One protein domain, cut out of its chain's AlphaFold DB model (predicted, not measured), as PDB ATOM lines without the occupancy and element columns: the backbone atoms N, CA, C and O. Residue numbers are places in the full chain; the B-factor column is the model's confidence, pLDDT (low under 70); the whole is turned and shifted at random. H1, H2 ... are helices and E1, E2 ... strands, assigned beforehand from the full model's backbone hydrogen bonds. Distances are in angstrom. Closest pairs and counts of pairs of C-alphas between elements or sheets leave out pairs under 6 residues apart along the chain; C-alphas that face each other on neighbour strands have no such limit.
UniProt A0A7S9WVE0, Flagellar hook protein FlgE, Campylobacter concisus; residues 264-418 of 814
ATOM      1  N   VAL A 264      29.348 104.017 113.430       97.12
ATOM      2  CA  VAL A 264      29.276 102.712 112.762       97.12
ATOM      3  C   VAL A 264      29.388 101.632 113.823       97.12
ATOM      4  O   VAL A 264      30.325 101.625 114.614       97.12
ATOM      5  N   SER A 265      28.403 100.745 113.850       96.88
ATOM      6  CA  SER A 265      28.382  99.531 114.659       96.88
ATOM      7  C   SER A 265      28.637  98.338 113.765       96.88
ATOM      8  O   SER A 265      27.964  98.238 112.748       96.88
ATOM      9  N   TYR A 266      29.507  97.416 114.161       95.19
ATOM     10  CA  TYR A 266      29.856  96.219 113.379       95.19
ATOM     11  C   TYR A 266      29.135  94.954 113.846       95.19
ATOM     12  O   TYR A 266      28.925  94.027 113.066       95.19
ATOM     13  N   ALA A 267      28.704  94.941 115.106       94.69
ATOM     14  CA  ALA A 267      27.861  93.912 115.697       94.69
ATOM     15  C   ALA A 267      26.834  94.551 116.641       94.69
ATOM     16  O   ALA A 267      27.009  95.681 117.101       94.69
ATOM     17  N   ASN A 268      25.760  93.829 116.967       95.06
ATOM     18  CA  ASN A 268      24.890  94.248 118.067       95.06
ATOM     19  C   ASN A 268      25.655  94.068 119.381       95.06
ATOM     20  O   ASN A 268      26.085  92.951 119.665       95.06
ATOM     21  N   ALA A 269      25.765  95.115 120.196       95.81
ATOM     22  CA  ALA A 269      26.347  94.979 121.524       95.81
ATOM     23  C   ALA A 269      25.439  94.074 122.362       95.81
ATOM     24  O   ALA A 269      24.243  94.340 122.529       95.81
ATOM     25  N   LYS A 270      25.991  92.972 122.859       95.19
ATOM     26  CA  LYS A 270      25.258  91.972 123.626       95.19
ATOM     27  C   LYS A 270      26.134  91.487 124.761       95.19
ATOM     28  O   LYS A 270      27.244  91.059 124.511       95.19
ATOM     29  N   THR A 271      25.633  91.518 125.990       95.38
ATOM     30  CA  THR A 271      26.386  90.973 127.125       95.38
ATOM     31  C   THR A 271      26.303  89.451 127.155       95.38
ATOM     32  O   THR A 271      25.301  88.855 126.743       95.38
ATOM     33  N   GLU A 272      27.281  88.817 127.792       92.56
ATOM     34  CA  GLU A 272      27.089  87.484 128.349       92.56
ATOM     35  C   GLU A 272      25.844  87.421 129.259       92.56
ATOM     36  O   GLU A 272      25.338  88.420 129.789       92.56
ATOM     37  N   LYS A 273      25.314  86.210 129.433       93.75
ATOM     38  CA  LYS A 273      24.107  85.964 130.227       93.75
ATOM     39  C   LYS A 273      24.392  86.119 131.726       93.75
ATOM     40  O   LYS A 273      24.945  85.211 132.351       93.75
ATOM     41  N   PHE A 274      23.913  87.198 132.341       93.94
ATOM     42  CA  PHE A 274      23.948  87.368 133.796       93.94
ATOM     43  C   PHE A 274      22.979  86.404 134.479       93.94
ATOM     44  O   PHE A 274      21.838  86.247 134.047       93.94
ATOM     45  N   SER A 275      23.409  85.773 135.571       94.31
ATOM     46  CA  SER A 275      22.553  84.863 136.346       94.31
ATOM     47  C   SER A 275      21.897  85.629 137.489       94.31
ATOM     48  O   SER A 275      22.530  85.839 138.518       94.31
ATOM     49  N   VAL A 276      20.647  86.057 137.307       92.94
ATOM     50  CA  VAL A 276      19.938  86.932 138.251       92.94
ATOM     51  C   VAL A 276      18.761  86.187 138.883       92.94
ATOM     52  O   VAL A 276      17.906  85.639 138.188       92.94
ATOM     53  N   GLY A 277      18.698  86.193 140.215       91.19
ATOM     54  CA  GLY A 277      17.687  85.454 140.979       91.19
ATOM     55  C   GLY A 277      17.984  83.953 141.099       91.19
ATOM     56  O   GLY A 277      19.072  83.479 140.771       91.19
ATOM     57  N   SER A 278      17.023  83.189 141.622       91.06
ATOM     58  CA  SER A 278      17.192  81.749 141.868       91.06
ATOM     59  C   SER A 278      17.344  80.945 140.572       91.06
ATOM     60  O   SER A 278      16.683  81.219 139.571       91.06
ATOM     61  N   ALA A 279      18.189  79.912 140.605       89.75
ATOM     62  CA  ALA A 279      18.352  78.933 139.528       89.75
ATOM     63  C   ALA A 279      17.484  77.673 139.708       89.75
ATOM     64  O   ALA A 279      17.478  76.799 138.844       89.75
ATOM     65  N   LEU A 280      16.780  77.537 140.836       90.19
ATOM     66  CA  LEU A 280      15.975  76.349 141.113       90.19
ATOM     67  C   LEU A 280      14.656  76.414 140.336       90.19
ATOM     68  O   LEU A 280      13.980  77.438 140.342       90.19
ATOM     69  N   ALA A 281      14.251  75.297 139.725       86.19
ATOM     70  CA  ALA A 281      13.072  75.229 138.859       86.19
ATOM     71  C   ALA A 281      11.781  75.745 139.527       86.19
ATOM     72  O   ALA A 281      10.985  76.423 138.884       86.19
ATOM     73  N   GLN A 282      11.592  75.475 140.825       89.06
ATOM     74  CA  GLN A 282      10.407  75.901 141.579       89.06
ATOM     75  C   GLN A 282      10.290  77.415 141.829       89.06
ATOM     76  O   GLN A 282       9.210  77.878 142.187       89.06
ATOM     77  N   ASN A 283      11.367  78.189 141.685       90.75
ATOM     78  CA  ASN A 283      11.358  79.636 141.933       90.75
ATOM     79  C   ASN A 283      12.329  80.398 141.023       90.75
ATOM     80  O   ASN A 283      12.928  81.393 141.429       90.75
ATOM     81  N   ILE A 284      12.501  79.909 139.797       89.06
ATOM     82  CA  ILE A 284      13.488  80.426 138.856       89.06
ATOM     83  C   ILE A 284      13.294  81.930 138.610       89.06
ATOM     84  O   ILE A 284      12.175  82.404 138.422       89.06
ATOM     85  N   GLY A 285      14.383  82.697 138.689       88.81
ATOM     86  CA  GLY A 285      14.360  84.152 138.523       88.81
ATOM     87  C   GLY A 285      13.761  84.939 139.699       88.81
ATOM     88  O   GLY A 285      13.747  86.169 139.648       88.81
ATOM     89  N   GLN A 286      13.300  84.286 140.776       94.31
ATOM     90  CA  GLN A 286      12.855  84.973 141.995       94.31
ATOM     91  C   GLN A 286      14.057  85.538 142.769       94.31
ATOM     92  O   GLN A 286      15.078  84.866 142.926       94.31
ATOM     93  N   ILE A 287      13.920  86.757 143.296       93.06
ATOM     94  CA  ILE A 287      14.903  87.441 144.144       93.06
ATOM     95  C   ILE A 287      14.338  87.500 145.570       93.06
ATOM     96  O   ILE A 287      13.360  88.198 145.833       93.06
ATOM     97  N   ASN A 288      14.923  86.724 146.486       89.94
ATOM     98  CA  ASN A 288      14.508  86.652 147.888       89.94
ATOM     99  C   ASN A 288      15.747  86.548 148.805       89.94
ATOM    100  O   ASN A 288      16.516  85.598 148.628       89.94
ATOM    101  N   PRO A 289      15.948  87.459 149.781       90.94
ATOM    102  CA  PRO A 289      15.107  88.623 150.107       90.94
ATOM    103  C   PRO A 289      15.021  89.647 148.959       90.94
ATOM    104  O   PRO A 289      15.915  89.664 148.111       90.94
ATOM    105  N   PRO A 290      13.963  90.483 148.905       93.31
ATOM    106  CA  PRO A 290      13.847  91.546 147.909       93.31
ATOM    107  C   PRO A 290      15.081  92.452 147.876       93.31
ATOM    108  O   PRO A 290      15.624  92.819 148.921       93.31
ATOM    109  N   ALA A 291      15.507  92.832 146.675       94.00
ATOM    110  CA  ALA A 291      16.748  93.564 146.441       94.00
ATOM    111  C   ALA A 291      16.515  95.007 145.964       94.00
ATOM    112  O   ALA A 291      15.406  95.423 145.626       94.00
ATOM    113  N   THR A 292      17.595  95.777 145.930       94.75
ATOM    114  CA  THR A 292      17.677  97.151 145.433       94.75
ATOM    115  C   THR A 292      18.537  97.143 144.180       94.75
ATOM    116  O   THR A 292      19.677  96.679 144.232       94.75
ATOM    117  N   LEU A 293      18.006  97.651 143.069       95.75
ATOM    118  CA  LEU A 293      18.776  97.858 141.847       95.75
ATOM    119  C   LEU A 293      19.421  99.246 141.919       95.75
ATOM    120  O   LEU A 293      18.712 100.234 142.108       95.75
ATOM    121  N   ASP A 294      20.743  99.314 141.787       95.88
ATOM    122  CA  ASP A 294      21.496 100.573 141.706       95.88
ATOM    123  C   ASP A 294      22.622 100.417 140.676       95.88
ATOM    124  O   ASP A 294      23.703  99.911 140.970       95.88
ATOM    125  N   ILE A 295      22.344 100.791 139.432       96.81
ATOM    126  CA  ILE A 295      23.294 100.665 138.323       96.81
ATOM    127  C   ILE A 295      23.377 101.972 137.542       96.81
ATOM    128  O   ILE A 295      22.434 102.764 137.531       96.81
ATOM    129  N   THR A 296      24.487 102.179 136.849       96.88
ATOM    130  CA  THR A 296      24.628 103.214 135.824       96.88
ATOM    131  C   THR A 296      24.793 102.523 134.478       96.88
ATOM    132  O   THR A 296      25.704 101.721 134.303       96.88
ATOM    133  N   LEU A 297      23.887 102.808 133.545       96.69
ATOM    134  CA  LEU A 297      23.851 102.215 132.212       96.69
ATOM    135  C   LEU A 297      23.931 103.325 131.166       96.69
ATOM    136  O   LEU A 297      23.043 104.175 131.120       96.69
ATOM    137  N   ASN A 298      24.996 103.339 130.363       94.88
ATOM    138  CA  ASN A 298      25.275 104.381 129.362       94.88
ATOM    139  C   ASN A 298      25.088 105.806 129.927       94.88
ATOM    140  O   ASN A 298      24.369 106.639 129.379       94.88
ATOM    141  N   GLY A 299      25.659 106.057 131.111       92.00
ATOM    142  CA  GLY A 299      25.556 107.339 131.822       92.00
ATOM    143  C   GLY A 299      24.217 107.605 132.532       92.00
ATOM    144  O   GLY A 299      24.123 108.559 133.302       92.00
ATOM    145  N   GLN A 300      23.190 106.769 132.340       95.44
ATOM    146  CA  GLN A 300      21.906 106.889 133.035       95.44
ATOM    147  C   GLN A 300      21.905 106.099 134.345       95.44
ATOM    148  O   GLN A 300      22.095 104.884 134.356       95.44
ATOM    149  N   ASN A 301      21.618 106.775 135.457       95.50
ATOM    150  CA  ASN A 301      21.495 106.124 136.759       95.50
ATOM    151  C   ASN A 301      20.104 105.491 136.914       95.50
ATOM    152  O   ASN A 301      19.087 106.185 136.897       95.50
ATOM    153  N   ILE A 302      20.068 104.176 137.120       95.12
ATOM    154  CA  ILE A 302      18.862 103.380 137.354       95.12
ATOM    155  C   ILE A 302      18.896 102.906 138.801       95.12
ATOM    156  O   ILE A 302      19.557 101.924 139.138       95.12
ATOM    157  N   LYS A 303      18.176 103.629 139.661       94.62
ATOM    158  CA  LYS A 303      18.088 103.333 141.090       94.62
ATOM    159  C   LYS A 303      16.644 103.100 141.501       94.62
ATOM    160  O   LYS A 303      15.804 103.984 141.339       94.62
ATOM    161  N   THR A 304      16.359 101.923 142.049       94.00
ATOM    162  CA  THR A 304      15.035 101.597 142.591       94.00
ATOM    163  C   THR A 304      14.959 101.896 144.085       94.00
ATOM    164  O   THR A 304      15.970 102.083 144.767       94.00
ATOM    165  N   GLN A 305      13.737 101.977 144.615       91.81
ATOM    166  CA  GLN A 305      13.536 102.072 146.058       91.81
ATOM    167  C   GLN A 305      14.050 100.795 146.737       91.81
ATOM    168  O   GLN A 305      13.951  99.698 146.182       91.81
ATOM    169  N   ALA A 306      14.603 100.939 147.943       88.81
ATOM    170  CA  ALA A 306      15.244  99.833 148.639       88.81
ATOM    171  C   ALA A 306      14.299  98.633 148.836       88.81
ATOM    172  O   ALA A 306      13.181  98.804 149.320       88.81
ATOM    173  N   GLY A 307      14.759  97.431 148.472       87.50
ATOM    174  CA  GLY A 307      14.019  96.178 148.676       87.50
ATOM    175  C   GLY A 307      12.758  96.017 147.819       87.50
ATOM    176  O   GLY A 307      11.822  95.347 148.243       87.50
ATOM    177  N   THR A 308      12.698  96.638 146.637       92.25
ATOM    178  CA  THR A 308      11.522  96.559 145.745       92.25
ATOM    179  C   THR A 308      11.638  95.527 144.627       92.25
ATOM    180  O   THR A 308      10.623  95.162 144.044       92.25
ATOM    181  N   MET A 309      12.838  95.035 144.316       94.06
ATOM    182  CA  MET A 309      13.041  94.048 143.252       94.06
ATOM    183  C   MET A 309      12.795  92.642 143.792       94.06
ATOM    184  O   MET A 309      13.539  92.170 144.652       94.06
ATOM    185  N   THR A 310      11.763  91.970 143.282       94.56
ATOM    186  CA  THR A 310      11.337  90.635 143.746       94.56
ATOM    187  C   THR A 310      11.569  89.538 142.710       94.56
ATOM    188  O   THR A 310      11.585  88.351 143.042       94.56
ATOM    189  N   SER A 311      11.793  89.918 141.455       94.50
ATOM    190  CA  SER A 311      12.078  89.009 140.352       94.50
ATOM    191  C   SER A 311      13.035  89.633 139.336       94.50
ATOM    192  O   SER A 311      13.175  90.854 139.246       94.50
ATOM    193  N   ILE A 312      13.662  88.791 138.518       94.56
ATOM    194  CA  ILE A 312      14.429  89.207 137.337       94.56
ATOM    195  C   ILE A 312      13.590  90.056 136.363       94.56
ATOM    196  O   ILE A 312      14.127  90.952 135.712       94.56
ATOM    197  N   SER A 313      12.273  89.831 136.299       94.38
ATOM    198  CA  SER A 313      11.347  90.627 135.484       94.38
ATOM    199  C   SER A 313      11.265  92.078 135.949       94.38
ATOM    200  O   SER A 313      11.222  92.971 135.104       94.38
ATOM    201  N   ASP A 314      11.316  92.328 137.261       94.50
ATOM    202  CA  ASP A 314      11.329  93.690 137.814       94.50
ATOM    203  C   ASP A 314      12.615  94.426 137.408       94.50
ATOM    204  O   ASP A 314      12.577  95.588 136.999       94.50
ATOM    205  N   VAL A 315      13.750  93.715 137.441       94.31
ATOM    206  CA  VAL A 315      15.055  94.234 137.002       94.31
ATOM    207  C   VAL A 315      15.031  94.559 135.506       94.31
ATOM    208  O   VAL A 315      15.400  95.664 135.106       94.31
ATOM    209  N   ALA A 316      14.545  93.634 134.672       95.50
ATOM    210  CA  ALA A 316      14.439  93.846 133.230       95.50
ATOM    211  C   ALA A 316      13.494  95.010 132.888       95.50
ATOM    212  O   ALA A 316      13.797  95.805 131.999       95.50
ATOM    213  N   ALA A 317      12.371  95.149 133.599       96.12
ATOM    214  CA  ALA A 317      11.433  96.252 133.412       96.12
ATOM    215  C   ALA A 317      12.058  97.611 133.772       96.12
ATOM    216  O   ALA A 317      11.902  98.568 133.012       96.12
ATOM    217  N   ALA A 318      12.806  97.691 134.879       95.06
ATOM    218  CA  ALA A 318      13.500  98.911 135.289       95.06
ATOM    219  C   ALA A 318      14.549  99.364 134.256       95.06
ATOM    220  O   ALA A 318      14.646 100.558 133.967       95.06
ATOM    221  N   ILE A 319      15.282  98.416 133.661       95.94
ATOM    222  CA  ILE A 319      16.247  98.692 132.585       95.94
ATOM    223  C   ILE A 319      15.524  99.133 131.308       95.94
ATOM    224  O   ILE A 319      15.808 100.203 130.771       95.94
ATOM    225  N   ASN A 320      14.532  98.360 130.855       96.50
ATOM    226  CA  ASN A 320      13.785  98.641 129.626       96.50
ATOM    227  C   ASN A 320      13.031  99.982 129.671       96.50
ATOM    228  O   ASN A 320      12.843 100.614 128.633       96.50
ATOM    229  N   ALA A 321      12.644 100.465 130.856       96.00
ATOM    230  CA  ALA A 321      12.052 101.793 131.022       96.00
ATOM    231  C   ALA A 321      12.994 102.941 130.601       96.00
ATOM    232  O   ALA A 321      12.520 104.029 130.273       96.00
ATOM    233  N   GLN A 322      14.313 102.712 130.578       96.00
ATOM    234  CA  GLN A 322      15.314 103.685 130.123       96.00
ATOM    235  C   GLN A 322      15.755 103.480 128.663       96.00
ATOM    236  O   GLN A 322      16.680 104.160 128.214       96.00
ATOM    237  N   TYR A 323      15.106 102.593 127.896       94.69
ATOM    238  CA  TYR A 323      15.494 102.268 126.515       94.69
ATOM    239  C   TYR A 323      15.626 103.508 125.619       94.69
ATOM    240  O   TYR A 323      16.616 103.663 124.919       94.69
ATOM    241  N   ASN A 324      14.689 104.458 125.698       93.00
ATOM    242  CA  ASN A 324      14.723 105.667 124.860       93.00
ATOM    243  C   ASN A 324      15.919 106.595 125.145       93.00
ATOM    244  O   ASN A 324      16.196 107.479 124.343       93.00
ATOM    245  N   LYS A 325      16.592 106.426 126.289       93.81
ATOM    246  CA  LYS A 325      17.786 107.197 126.664       93.81
ATOM    247  C   LYS A 325      19.080 106.412 126.476       93.81
ATOM    248  O   LYS A 325      20.102 107.022 126.209       93.81
ATOM    249  N   THR A 326      19.026 105.092 126.654       95.12
ATOM    250  CA  THR A 326      20.212 104.218 126.670       95.12
ATOM    251  C   THR A 326      20.390 103.402 125.388       95.12
ATOM    252  O   THR A 326      21.479 102.927 125.106       95.12
ATOM    253  N   GLY A 327      19.327 103.175 124.612       94.81
ATOM    254  CA  GLY A 327      19.309 102.213 123.500       94.81
ATOM    255  C   GLY A 327      19.363 100.738 123.932       94.81
ATOM    256  O   GLY A 327      19.217  99.844 123.099       94.81
ATOM    257  N   VAL A 328      19.530 100.457 125.229       97.00
ATOM    258  CA  VAL A 328      19.750  99.105 125.753       97.00
ATOM    259  C   VAL A 328      18.430  98.449 126.140       97.00
ATOM    260  O   VAL A 328      17.638  98.990 126.916       97.00
ATOM    261  N   ARG A 329      18.210  97.236 125.633       96.38
ATOM    262  CA  ARG A 329      17.092  96.361 125.990       96.38
ATOM    263  C   ARG A 329      17.581  95.201 126.852       96.38
ATOM    264  O   ARG A 329      18.536  94.521 126.497       96.38
ATOM    265  N   ALA A 330      16.884  94.929 127.946       96.50
ATOM    266  CA  ALA A 330      17.063  93.735 128.757       96.50
ATOM    267  C   ALA A 330      16.100  92.625 128.309       96.50
ATOM    268  O   ALA A 330      14.877  92.812 128.306       96.50
ATOM    269  N   GLU A 331      16.647  91.461 127.962       95.88
ATOM    270  CA  GLU A 331      15.910  90.255 127.589       95.88
ATOM    271  C   GLU A 331      16.168  89.128 128.594       95.88
ATOM    272  O   GLU A 331      17.284  88.944 129.083       95.88
ATOM    273  N   ILE A 332      15.117  88.372 128.911       94.31
ATOM    274  CA  ILE A 332      15.181  87.239 129.837       94.31
ATOM    275  C   ILE A 332      15.147  85.950 129.023       94.31
ATOM    276  O   ILE A 332      14.268  85.752 128.186       94.31
ATOM    277  N   SER A 333      16.086  85.057 129.307       93.06
ATOM    278  CA  SER A 333      16.146  83.701 128.763       93.06
ATOM    279  C   SER A 333      16.309  82.691 129.897       93.06
ATOM    280  O   SER A 333      16.681  83.058 131.011       93.06
ATOM    281  N   GLU A 334      15.971  81.423 129.646       88.56
ATOM    282  CA  GLU A 334      16.176  80.311 130.597       88.56
ATOM    283  C   GLU A 334      15.602  80.557 132.016       88.56
ATOM    284  O   GLU A 334      16.034  79.943 132.982       88.56
ATOM    285  N   GLY A 335      14.635  81.469 132.168       87.44
ATOM    286  CA  GLY A 335      13.994  81.834 133.438       87.44
ATOM    287  C   GLY A 335      14.820  82.718 134.387       87.44
ATOM    288  O   GLY A 335      14.231  83.567 135.050       87.44
ATOM    289  N   ASN A 336      16.149  82.569 134.458       92.00
ATOM    290  CA  ASN A 336      17.026  83.350 135.354       92.00
ATOM    291  C   ASN A 336      18.248  83.988 134.666       92.00
ATOM    292  O   ASN A 336      19.162  84.463 135.348       92.00
ATOM    293  N   LYS A 337      18.298  83.988 133.331       94.69
ATOM    294  CA  LYS A 337      19.393  84.588 132.566       94.69
ATOM    295  C   LYS A 337      18.962  85.927 131.986       94.69
ATOM    296  O   LYS A 337      18.064  85.974 131.147       94.69
ATOM    297  N   LEU A 338      19.615  87.003 132.413       95.19
ATOM    298  CA  LEU A 338      19.420  88.347 131.876       95.19
ATOM    299  C   LEU A 338      20.484  88.629 130.815       95.19
ATOM    300  O   LEU A 338      21.671  88.423 131.053       95.19
ATOM    301  N   THR A 339      20.075  89.110 129.651       95.94
ATOM    302  CA  THR A 339      20.974  89.555 128.582       95.94
ATOM    303  C   THR A 339      20.643  90.993 128.237       95.94
ATOM    304  O   THR A 339      19.478  91.311 128.002       95.94
ATOM    305  N   LEU A 340      21.649  91.859 128.209       97.06
ATOM    306  CA  LEU A 340      21.487  93.219 127.714       97.06
ATOM    307  C   LEU A 340      21.868  93.246 126.237       97.06
ATOM    308  O   LEU A 340      22.875  92.657 125.851       97.06
ATOM    309  N   ILE A 341      21.041  93.888 125.419       96.31
ATOM    310  CA  ILE A 341      21.210  93.980 123.970       96.31
ATOM    311  C   ILE A 341      21.016  95.434 123.555       96.31
ATOM    312  O   ILE A 341      19.959  96.014 123.809       96.31
ATOM    313  N   ASN A 342      21.995  96.003 122.863       96.75
ATOM    314  CA  ASN A 342      21.866  97.261 122.144       96.75
ATOM    315  C   ASN A 342      22.129  97.003 120.657       96.75
ATOM    316  O   ASN A 342      23.165  96.466 120.273       96.75
ATOM    317  N   ARG A 343      21.168  97.371 119.807       94.56
ATOM    318  CA  ARG A 343      21.323  97.247 118.348       94.56
ATOM    319  C   ARG A 343      22.083  98.412 117.725       94.56
ATOM    320  O   ARG A 343      22.271  98.416 116.515       94.56
ATOM    321  N   ASN A 344      22.423  99.424 118.523       95.50
ATOM    322  CA  ASN A 344      23.125 100.645 118.130       95.50
ATOM    323  C   ASN A 344      22.441 101.453 117.008       95.50
ATOM    324  O   ASN A 344      22.993 102.431 116.514       95.50
ATOM    325  N   ASN A 345      21.203 101.106 116.650       93.44
ATOM    326  CA  ASN A 345      20.461 101.680 115.529       93.44
ATOM    327  C   ASN A 345      19.551 102.857 115.920       93.44
ATOM    328  O   ASN A 345      18.892 103.438 115.057       93.44
ATOM    329  N   SER A 346      19.473 103.181 117.211       91.06
ATOM    330  CA  SER A 346      18.668 104.277 117.751       91.06
ATOM    331  C   SER A 346      19.546 105.407 118.266       91.06
ATOM    332  O   SER A 346      20.618 105.146 118.806       91.06
ATOM    333  N   GLY A 347      19.057 106.644 118.158       92.12
ATOM    334  CA  GLY A 347      19.751 107.837 118.647       92.12
ATOM    335  C   GLY A 347      21.018 108.183 117.862       92.12
ATOM    336  O   GLY A 347      21.445 107.448 116.973       92.12
ATOM    337  N   THR A 348      21.624 109.318 118.197       93.50
ATOM    338  CA  THR A 348      22.821 109.857 117.519       93.50
ATOM    339  C   THR A 348      23.922 110.286 118.497       93.50
ATOM    340  O   THR A 348      24.966 110.782 118.077       93.50
ATOM    341  N   THR A 349      23.703 110.084 119.799       92.75
ATOM    342  CA  THR A 349      24.624 110.438 120.886       92.75
ATOM    343  C   THR A 349      25.236 109.187 121.520       92.75
ATOM    344  O   THR A 349      24.726 108.078 121.329       92.75
ATOM    345  N   GLU A 350      26.310 109.371 122.287       92.38
ATOM    346  CA  GLU A 350      27.048 108.288 122.955       92.38
ATOM    347  C   GLU A 350      26.174 107.443 123.890       92.38
ATOM    348  O   GLU A 350      26.307 106.227 123.925       92.38
ATOM    349  N   GLU A 351      25.199 108.045 124.573       92.94
ATOM    350  CA  GLU A 351      24.365 107.353 125.562       92.94
ATOM    351  C   GLU A 351      23.483 106.269 124.931       92.94
ATOM    352  O   GLU A 351      23.018 105.361 125.613       92.94
ATOM    353  N   THR A 352      23.257 106.344 123.620       94.88
ATOM    354  CA  THR A 352      22.426 105.390 122.873       94.88
ATOM    355  C   THR A 352      23.223 104.274 122.200       94.88
ATOM    356  O   THR A 352      22.636 103.421 121.528       94.88
ATOM    357  N   LYS A 353      24.552 104.282 122.343       95.69
ATOM    358  CA  LYS A 353      25.482 103.367 121.677       95.69
ATOM    359  C   LYS A 353      26.146 102.454 122.698       95.69
ATOM    360  O   LYS A 353      26.283 102.826 123.860       95.69
ATOM    361  N   ASN A 354      26.531 101.261 122.251       96.38
ATOM    362  CA  ASN A 354      27.244 100.264 123.045       96.38
ATOM    363  C   ASN A 354      26.499  99.886 124.342       96.38
ATOM    364  O   ASN A 354      25.319 100.218 124.537       96.38
ATOM    365  N   ILE A 355      27.155  99.117 125.213       96.94
ATOM    366  CA  ILE A 355      26.656  98.816 126.559       96.94
ATOM    367  C   ILE A 355      27.768  99.097 127.566       96.94
ATOM    368  O   ILE A 355      28.702  98.317 127.689       96.94
ATOM    369  N   HIS A 356      27.609 100.165 128.337       96.25
ATOM    370  CA  HIS A 356      28.456 100.527 129.468       96.25
ATOM    371  C   HIS A 356      27.663 100.359 130.755       96.25
ATOM    372  O   HIS A 356      26.893 101.240 131.152       96.25
ATOM    373  N   LEU A 357      27.818  99.204 131.396       96.06
ATOM    374  CA  LEU A 357      27.165  98.881 132.655       96.06
ATOM    375  C   LEU A 357      28.157  99.041 133.804       96.06
ATOM    376  O   LEU A 357      29.146  98.321 133.894       96.06
ATOM    377  N   THR A 358      27.838  99.922 134.746       96.50
ATOM    378  CA  THR A 358      28.503 100.009 136.048       96.50
ATOM    379  C   THR A 358      27.528  99.597 137.143       96.50
ATOM    380  O   THR A 358      26.463 100.193 137.300       96.50
ATOM    381  N   VAL A 359      27.882  98.575 137.921       95.69
ATOM    382  CA  VAL A 359      27.128  98.182 139.116       95.69
ATOM    383  C   VAL A 359      27.596  99.034 140.293       95.69
ATOM    384  O   VAL A 359      28.755  98.955 140.701       95.69
ATOM    385  N   ASN A 360      26.703  99.863 140.840       96.12
ATOM    386  CA  ASN A 360      27.054 100.789 141.914       96.12
ATOM    387  C   ASN A 360      27.118 100.066 143.265       96.12
ATOM    388  O   ASN A 360      26.449  99.057 143.491       96.12
ATOM    389  N   ALA A 361      27.860 100.635 144.219       92.94
ATOM    390  CA  ALA A 361      28.035 100.055 145.555       92.94
ATOM    391  C   ALA A 361      26.717  99.850 146.337       92.94
ATOM    392  O   ALA A 361      26.670  99.045 147.262       92.94
ATOM    393  N   GLY A 362      25.648 100.574 145.982       90.44
ATOM    394  CA  GLY A 362      24.318 100.439 146.587       90.44
ATOM    395  C   GLY A 362      23.472  99.280 146.047       90.44
ATOM    396  O   GLY A 362      22.371  99.057 146.553       90.44
ATOM    397  N   ASN A 363      23.945  98.560 145.025       94.06
ATOM    398  CA  ASN A 363      23.203  97.476 144.394       94.06
ATOM    399  C   ASN A 363      23.211  96.217 145.265       94.06
ATOM    400  O   ASN A 363      24.268  95.739 145.669       94.06
ATOM    401  N   THR A 364      22.037  95.626 145.490       93.88
ATOM    402  CA  THR A 364      21.908  94.334 146.186       93.88
ATOM    403  C   THR A 364      21.330  93.228 145.301       93.88
ATOM    404  O   THR A 364      21.156  92.101 145.761       93.88
ATOM    405  N   VAL A 365      21.062  93.511 144.018       92.25
ATOM    406  CA  VAL A 365      20.711  92.486 143.021       92.25
ATOM    407  C   VAL A 365      21.952  91.649 142.703       92.25
ATOM    408  O   VAL A 365      22.902  92.142 142.095       92.25
ATOM    409  N   GLY A 366      21.947  90.379 143.111       89.44
ATOM    410  CA  GLY A 366      23.048  89.449 142.853       89.44
ATOM    411  C   GLY A 366      23.166  89.034 141.382       89.44
ATOM    412  O   GLY A 366      22.164  88.937 140.673       89.44
ATOM    413  N   GLY A 367      24.397  88.756 140.946       89.75
ATOM    414  CA  GLY A 367      24.702  88.181 139.629       89.75
ATOM    415  C   GLY A 367      24.917  89.178 138.488       89.75
ATOM    416  O   GLY A 367      25.325  88.762 137.405       89.75
ATOM    417  N   LEU A 368      24.688  90.473 138.722       93.00
ATOM    418  CA  LEU A 368      25.101  91.546 137.815       93.00
ATOM    419  C   LEU A 368      26.574  91.901 138.049       93.00
ATOM    420  O   LEU A 368      27.033  91.936 139.192       93.00
ATOM    421  N   ALA A 369      27.292  92.208 136.973       92.88
ATOM    422  CA  ALA A 369      28.672  92.682 137.015       92.88
ATOM    423  C   ALA A 369      28.848  93.861 136.053       92.88
ATOM    424  O   ALA A 369      28.153  93.932 135.038       92.88
ATOM    425  N   SER A 370      29.768  94.772 136.374       94.38
ATOM    426  CA  SER A 370      30.127  95.859 135.462       94.38
ATOM    427  C   SER A 370      30.788  95.293 134.205       94.38
ATOM    428  O   SER A 370      31.645  94.411 134.312       94.38
ATOM    429  N   LYS A 371      30.372  95.776 133.034       93.69
ATOM    430  CA  LYS A 371      30.827  95.319 131.716       93.69
ATOM    431  C   LYS A 371      30.758  96.476 130.724       93.69
ATOM    432  O   LYS A 371      29.783  97.227 130.746       93.69
ATOM    433  N   ASP A 372      31.750  96.550 129.846       94.31
ATOM    434  CA  ASP A 372      31.808  97.491 128.731       94.31
ATOM    435  C   ASP A 372      31.845  96.693 127.424       94.31
ATOM    436  O   ASP A 372      32.881  96.148 127.068       94.31
ATOM    437  N   ILE A 373      30.703  96.589 126.741       95.88
ATOM    438  CA  ILE A 373      30.583  95.903 125.450       95.88
ATOM    439  C   ILE A 373      30.639  96.957 124.355       95.88
ATOM    440  O   ILE A 373      29.683  97.724 124.180       95.88
ATOM    441  N   ILE A 374      31.753  96.995 123.632       95.75
ATOM    442  CA  ILE A 374      32.000  97.978 122.581       95.75
ATOM    443  C   ILE A 374      31.924  97.278 121.227       95.75
ATOM    444  O   ILE A 374      32.707  96.384 120.924       95.75
ATOM    445  N   THR A 375      30.964  97.700 120.408       96.19
ATOM    446  CA  THR A 375      30.790  97.198 119.036       96.19
ATOM    447  C   THR A 375      30.563  98.313 118.018       96.19
ATOM    448  O   THR A 375      30.400  98.031 116.828       96.19
ATOM    449  N   ALA A 376      30.527  99.570 118.474       96.75
ATOM    450  CA  ALA A 376      30.317 100.757 117.663       96.75
ATOM    451  C   ALA A 376      31.298 101.885 118.000       96.75
ATOM    452  O   ALA A 376      31.578 102.143 119.172       96.75
ATOM    453  N   TYR A 377      31.737 102.604 116.964       97.31
ATOM    454  CA  TYR A 377      32.724 103.681 117.047       97.31
ATOM    455  C   TYR A 377      32.266 104.955 116.335       97.31
ATOM    456  O   TYR A 377      31.426 104.929 115.431       97.31
ATOM    457  N   GLN A 378      32.834 106.084 116.766       95.69
ATOM    458  CA  GLN A 378      32.643 107.399 116.153       95.69
ATOM    459  C   GLN A 378      33.697 107.626 115.073       95.69
ATOM    460  O   GLN A 378      34.883 107.641 115.392       95.69
ATOM    461  N   TYR A 379      33.267 107.912 113.847       96.75
ATOM    462  CA  TYR A 379      34.128 108.388 112.763       96.75
ATOM    463  C   TYR A 379      33.858 109.865 112.564       96.75
ATOM    464  O   TYR A 379      32.736 110.242 112.222       96.75
ATOM    465  N   VAL A 380      34.857 110.700 112.831       95.56
ATOM    466  CA  VAL A 380      34.724 112.155 112.873       95.56
ATOM    467  C   VAL A 380      35.658 112.783 111.855       95.56
ATOM    468  O   VAL A 380      36.869 112.582 111.896       95.56
ATOM    469  N   TYR A 381      35.076 113.583 110.970       95.56
ATOM    470  CA  TYR A 381      35.811 114.304 109.950       95.56
ATOM    471  C   TYR A 381      36.634 115.452 110.545       95.56
ATOM    472  O   TYR A 381      36.171 116.188 111.429       95.56
ATOM    473  N   THR A 382      37.840 115.615 110.010       93.38
ATOM    474  CA  THR A 382      38.696 116.778 110.207       93.38
ATOM    475  C   THR A 382      39.351 117.191 108.892       93.38
ATOM    476  O   THR A 382      39.843 116.362 108.134       93.38
ATOM    477  N   SER A 383      39.385 118.497 108.655       88.94
ATOM    478  CA  SER A 383      40.024 119.150 107.512       88.94
ATOM    479  C   SER A 383      41.553 119.052 107.506       88.94
ATOM    480  O   SER A 383      42.183 119.353 106.496       88.94
ATOM    481  N   SER A 384      42.171 118.663 108.624       88.00
ATOM    482  CA  SER A 384      43.619 118.467 108.720       88.00
ATOM    483  C   SER A 384      43.954 116.993 108.558       88.00
ATOM    484  O   SER A 384      43.483 116.192 109.361       88.00
ATOM    485  N   GLN A 385      44.797 116.661 107.572       83.44
ATOM    486  CA  GLN A 385      45.222 115.285 107.304       83.44
ATOM    487  C   GLN A 385      45.669 114.588 108.591       83.44
ATOM    488  O   GLN A 385      46.503 115.103 109.341       83.44
ATOM    489  N   THR A 386      45.109 113.411 108.838       84.88
ATOM    490  CA  THR A 386      45.317 112.652 110.070       84.88
ATOM    491  C   THR A 386      45.345 111.157 109.776       84.88
ATOM    492  O   THR A 386      45.008 110.719 108.680       84.88
ATOM    493  N   THR A 387      45.744 110.371 110.767       83.81
ATOM    494  CA  THR A 387      45.622 108.914 110.745       83.81
ATOM    495  C   THR A 387      44.789 108.509 111.946       83.81
ATOM    496  O   THR A 387      45.043 108.958 113.070       83.81
ATOM    497  N   ALA A 388      43.780 107.672 111.717       88.69
ATOM    498  CA  ALA A 388      42.921 107.204 112.788       88.69
ATOM    499  C   ALA A 388      43.732 106.418 113.830       88.69
ATOM    500  O   ALA A 388      44.588 105.594 113.510       88.69
ATOM    501  N   VAL A 389      43.453 106.679 115.104       91.62
ATOM    502  CA  VAL A 389      43.954 105.875 116.220       91.62
ATOM    503  C   VAL A 389      42.847 104.953 116.698       91.62
ATOM    504  O   VAL A 389      41.693 105.378 116.794       91.62
ATOM    505  N   HIS A 390      43.209 103.719 117.050       92.06
ATOM    506  CA  HIS A 390      42.252 102.656 117.350       92.06
ATOM    507  C   HIS A 390      42.304 102.147 118.805       92.06
ATOM    508  O   HIS A 390      42.536 100.969 119.057       92.06
ATOM    509  N   PRO A 391      42.106 102.996 119.833       91.62
ATOM    510  CA  PRO A 391      41.923 102.482 121.184       91.62
ATOM    511  C   PRO A 391      40.596 101.718 121.307       91.62
ATOM    512  O   PRO A 391      39.580 102.114 120.721       91.62
ATOM    513  N   ASN A 392      40.586 100.699 122.174       90.56
ATOM    514  CA  ASN A 392      39.389  99.989 122.656       90.56
ATOM    515  C   ASN A 392      38.557 100.880 123.603       90.56
ATOM    516  O   ASN A 392      38.307 100.539 124.755       90.56
ATOM    517  N   ASN A 393      38.212 102.082 123.141       91.19
ATOM    518  CA  ASN A 393      37.475 103.105 123.867       91.19
ATOM    519  C   ASN A 393      36.657 103.930 122.865       91.19
ATOM    520  O   ASN A 393      37.211 104.698 122.080       91.19
ATOM    521  N   ASP A 394      35.341 103.784 122.919       91.25
ATOM    522  CA  ASP A 394      34.373 104.400 122.009       91.25
ATOM    523  C   ASP A 394      34.171 105.911 122.227       91.25
ATOM    524  O   ASP A 394      33.612 106.605 121.370       91.25
ATOM    525  N   LYS A 395      34.673 106.451 123.345       89.44
ATOM    526  CA  LYS A 395      34.703 107.899 123.615       89.44
ATOM    527  C   LYS A 395      35.775 108.626 122.808       89.44
ATOM    528  O   LYS A 395      35.696 109.845 122.646       89.44
ATOM    529  N   ILE A 396      36.783 107.901 122.323       91.50
ATOM    530  CA  ILE A 396      37.838 108.451 121.471       91.50
ATOM    531  C   ILE A 396      37.427 108.225 120.020       91.50
ATOM    532  O   ILE A 396      37.429 107.099 119.524       91.50
ATOM    533  N   ALA A 397      37.065 109.310 119.338       92.75
ATOM    534  CA  ALA A 397      36.663 109.249 117.942       92.75
ATOM    535  C   ALA A 397      37.841 108.910 117.017       92.75
ATOM    536  O   ALA A 397      38.951 109.414 117.204       92.75
ATOM    537  N   ARG A 398      37.562 108.112 115.985       96.12
ATOM    538  CA  ARG A 398      38.440 107.897 114.835       96.12
ATOM    539  C   ARG A 398      38.423 109.171 113.996       96.12
ATOM    540  O   ARG A 398      37.379 109.538 113.455       96.12
ATOM    541  N   GLN A 399      39.540 109.889 113.959       95.38
ATOM    542  CA  GLN A 399      39.666 111.074 113.114       95.38
ATOM    543  C   GLN A 399      39.993 110.644 111.686       95.38
ATOM    544  O   GLN A 399      40.869 109.806 111.492       95.38
ATOM    545  N   ILE A 400      39.277 111.207 110.717       95.38
ATOM    546  CA  ILE A 400      39.404 110.881 109.292       95.38
ATOM    547  C   ILE A 400      39.388 112.164 108.459       95.38
ATOM    548  O   ILE A 400      38.672 113.110 108.800       95.38
ATOM    549  N   THR A 401      40.129 112.187 107.356       93.94
ATOM    550  CA  THR A 401      40.122 113.305 106.401       93.94
ATOM    551  C   THR A 401      39.726 112.810 105.020       93.94
ATOM    552  O   THR A 401      38.779 113.329 104.423       93.94
ATOM    553  N   THR A 402      40.393 111.766 104.533       94.50
ATOM    554  CA  THR A 402      40.172 111.244 103.186       94.50
ATOM    555  C   THR A 402      39.256 110.025 103.164       94.50
ATOM    556  O   THR A 402      38.939 109.404 104.184       94.50
ATOM    557  N   THR A 403      38.809 109.666 101.963       94.38
ATOM    558  CA  THR A 403      38.089 108.417 101.708       94.38
ATOM    559  C   THR A 403      38.914 107.184 102.071       94.38
ATOM    560  O   THR A 403      38.322 106.203 102.517       94.38
ATOM    561  N   GLU A 404      40.241 107.242 101.922       93.88
ATOM    562  CA  GLU A 404      41.134 106.154 102.335       93.88
ATOM    563  C   GLU A 404      41.199 106.046 103.858       93.88
ATOM    564  O   GLU A 404      40.996 104.959 104.394       93.88
ATOM    565  N   ASP A 405      41.343 107.171 104.570       94.50
ATOM    566  CA  ASP A 405      41.366 107.166 106.038       94.50
ATOM    567  C   ASP A 405      40.091 106.530 106.614       94.50
ATOM    568  O   ASP A 405      40.145 105.741 107.556       94.50
ATOM    569  N   LEU A 406      38.926 106.844 106.030       95.38
ATOM    570  CA  LEU A 406      37.649 106.240 106.418       95.38
ATOM    571  C   LEU A 406      37.603 104.742 106.111       95.38
ATOM    572  O   LEU A 406      37.189 103.961 106.967       95.38
ATOM    573  N   ARG A 407      38.001 104.343 104.900       95.25
ATOM    574  CA  ARG A 407      37.988 102.945 104.456       95.25
ATOM    575  C   ARG A 407      38.877 102.080 105.354       95.25
ATOM    576  O   ARG A 407      38.396 101.085 105.899       95.25
ATOM    577  N   ALA A 408      40.130 102.494 105.544       93.81
ATOM    578  CA  ALA A 408      41.115 101.808 106.370       93.81
ATOM    579  C   ALA A 408      40.673 101.742 107.837       93.81
ATOM    580  O   ALA A 408      40.658 100.660 108.422       93.81
ATOM    581  N   ALA A 409      40.221 102.865 108.412       95.06
ATOM    582  CA  ALA A 409      39.770 102.893 109.800       95.06
ATOM    583  C   ALA A 409      38.550 101.988 110.028       95.06
ATOM    584  O   ALA A 409      38.466 101.291 111.039       95.06
ATOM    585  N   MET A 410      37.603 101.969 109.084       95.50
ATOM    586  CA  MET A 410      36.442 101.094 109.195       95.50
ATOM    587  C   MET A 410      36.818  99.612 109.102       95.50
ATOM    588  O   MET A 410      36.155  98.788 109.734       95.50
ATOM    589  N   GLN A 411      37.828  99.270 108.299       93.88
ATOM    590  CA  GLN A 411      38.297  97.896 108.163       93.88
ATOM    591  C   GLN A 411      39.030  97.445 109.428       93.88
ATOM    592  O   GLN A 411      38.737  96.366 109.935       93.88
ATOM    593  N   GLU A 412      39.920  98.282 109.962       93.06
ATOM    594  CA  GLU A 412      40.668  97.994 111.189       93.06
ATOM    595  C   GLU A 412      39.727  97.752 112.373       93.06
ATOM    596  O   GLU A 412      39.832  96.740 113.069       93.06
ATOM    597  N   ASP A 413      38.729  98.623 112.558       94.69
ATOM    598  CA  ASP A 413      37.770  98.456 113.647       94.69
ATOM    599  C   ASP A 413      36.930  97.180 113.495       94.69
ATOM    600  O   ASP A 413      36.707  96.481 114.483       94.69
ATOM    601  N   ALA A 414      36.516  96.826 112.273       92.75
ATOM    602  CA  ALA A 414      35.748  95.606 112.022       92.75
ATOM    603  C   ALA A 414      36.534  94.315 112.319       92.75
ATOM    604  O   ALA A 414      35.925  93.315 112.716       92.75
ATOM    605  N   ARG A 415      37.860  94.337 112.114       90.81
ATOM    606  CA  ARG A 415      38.755  93.185 112.298       90.81
ATOM    607  C   ARG A 415      39.195  92.994 113.745       90.81
ATOM    608  O   ARG A 415      39.196  91.858 114.217       90.81
ATOM    609  N   ASN A 416      39.567  94.084 114.424       91.56
ATOM    610  CA  ASN A 416      40.356  94.026 115.662       91.56
ATOM    611  C   ASN A 416      39.731  94.720 116.881       91.56
ATOM    612  O   ASN A 416      40.260  94.602 117.986       91.56
ATOM    613  N   HIS A 417      38.628  95.456 116.726       93.00
ATOM    614  CA  HIS A 417      38.128  96.321 117.801       93.00
ATOM    615  C   HIS A 417      36.670  96.057 118.189       93.00
ATOM    616  O   HIS A 417      36.035  96.892 118.816       93.00
ATOM    617  N   VAL A 418      36.103  94.899 117.860       93.69
ATOM    618  CA  VAL A 418      34.692  94.598 118.153       93.69
ATOM    619  C   VAL A 418      34.599  93.446 119.137       93.69
ATOM    620  O   VAL A 418      35.147  92.384 118.889       93.69
TER     621      VAL A 418
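Overview. This is residues 264 to 418 of the 814 residues of the protein "Flagellar hook protein FlgE" of Campylobacter concisus (UniProt A0A7S9WVE0). The domain is a rod of two lobes end to end: a larger lobe with E1 to E8, H1 and H2, and a smaller one in which H3 packs on the parallel pair E9 and E10. In the larger lobe H1 packs on the hairpin of E5 and E6, chiefly on E5, and grazes the antiparallel sheet E3 E2 E7 E8, while the antiparallel pair E1 and E4 lies toward the end of the rod away from H3; E8 runs on into E9 between the lobes, and residues 264 to 275 run back from E9 along E6. The printed part has 155 residues, with three named helices and ten named strands in the order E1 E2 E3 E4 H1 H2 E5 E6 E7 E8 E9 E10 H3. The class is mixed, helices and strands, though only 73 residues, under half, are in named elements. It is only just loose, close to compact, with a radius of gyration of the C-alphas of 18.2 A, and spans 60 by 27 by 23 A.

Arrangement. Residues 264 to 265 pair antiparallel with residues 376 to 377 of E9, residues 376 to 381. Residues 269 to 270 and 274 to 275 pair antiparallel with E6, residues 337 to 342. E1, residues 286 to 291, is antiparallel to E4, residues 309 to 311, at 171 degrees, with N 287 and O 310 2.8 A apart, within hydrogen-bond range. E2, residues 294 to 297, and E3, residues 300 to 303, form an antiparallel hairpin, with N 302 and O 295 at 2.8 A. The closest C-alphas of H1, residues 312 to 320, and E5, residues 328 to 333, are those of Ala 316 and Ala 330, 5.2 A apart. H2, residues 323 to 326, and H1 meet only through their link. E5 and E6 form a hairpin at 151 degrees, with N 331 and O 339 at 2.8 A. E7, residues 355 to 359, is antiparallel to E2, with N 296 and O 358 at 2.8 A. E7 and E8, residues 371 to 373, form a hairpin, with N 373 and O 355 at 2.8 A. The pairing of E7 is staggered: residues 355 to 357 pair with E8, and 357 to 359 with E2. H1 and H2 are on the sheet E3 E2 E7 E8 but only graze it, with residues 315 to 319 and 325 to 326. E8 runs on into E9 across a break of 2 residues, at 58 degrees. E9 is parallel to E10, residues 398 to 400, at 32 degrees, with N 380 and O 398 at 2.8 A. The closest C-alphas of E10 and H3, residues 403 to 416, are those of Ile 400 and Leu 406, 5.7 A apart. H3 is apart from H1 and H2. In H1 and H3 every O i to N i+4 pair is within hydrogen-bond range; H2 is too short for such a pair, and its one O i to N i+3 pair is within range.

Along the chain. E1 begins at C-alpha 286, (12.855, 84.973, 141.995), and is 10.4 A long. E2 measures 9.9 A, E3 9.6 A, E4 5.9 A, H1 12.2 A and H2 5.1 A. E5 is 16.1 A long and E6 16.6 A. E7 measures 12.6 A and E8 6.3 A. E9, 16.5 A long, begins at C-alpha 376, (30.317, 100.757, 117.663). E10 measures 6.4 A. H3, 20.2 A long, ends at C-alpha 416, (40.356, 94.026, 115.662).

Size, cuts and confidence. The two C-alphas farthest apart are those of Gln 282 and Ser 384, at 63.2 A. The printed part has no cut. The links E6 to E7, E7 to E8 and E9 to E10 are long, with 12, 11 and 16 residues. The mean pLDDT of the printed part is 93.6, and no printed residue is under 70.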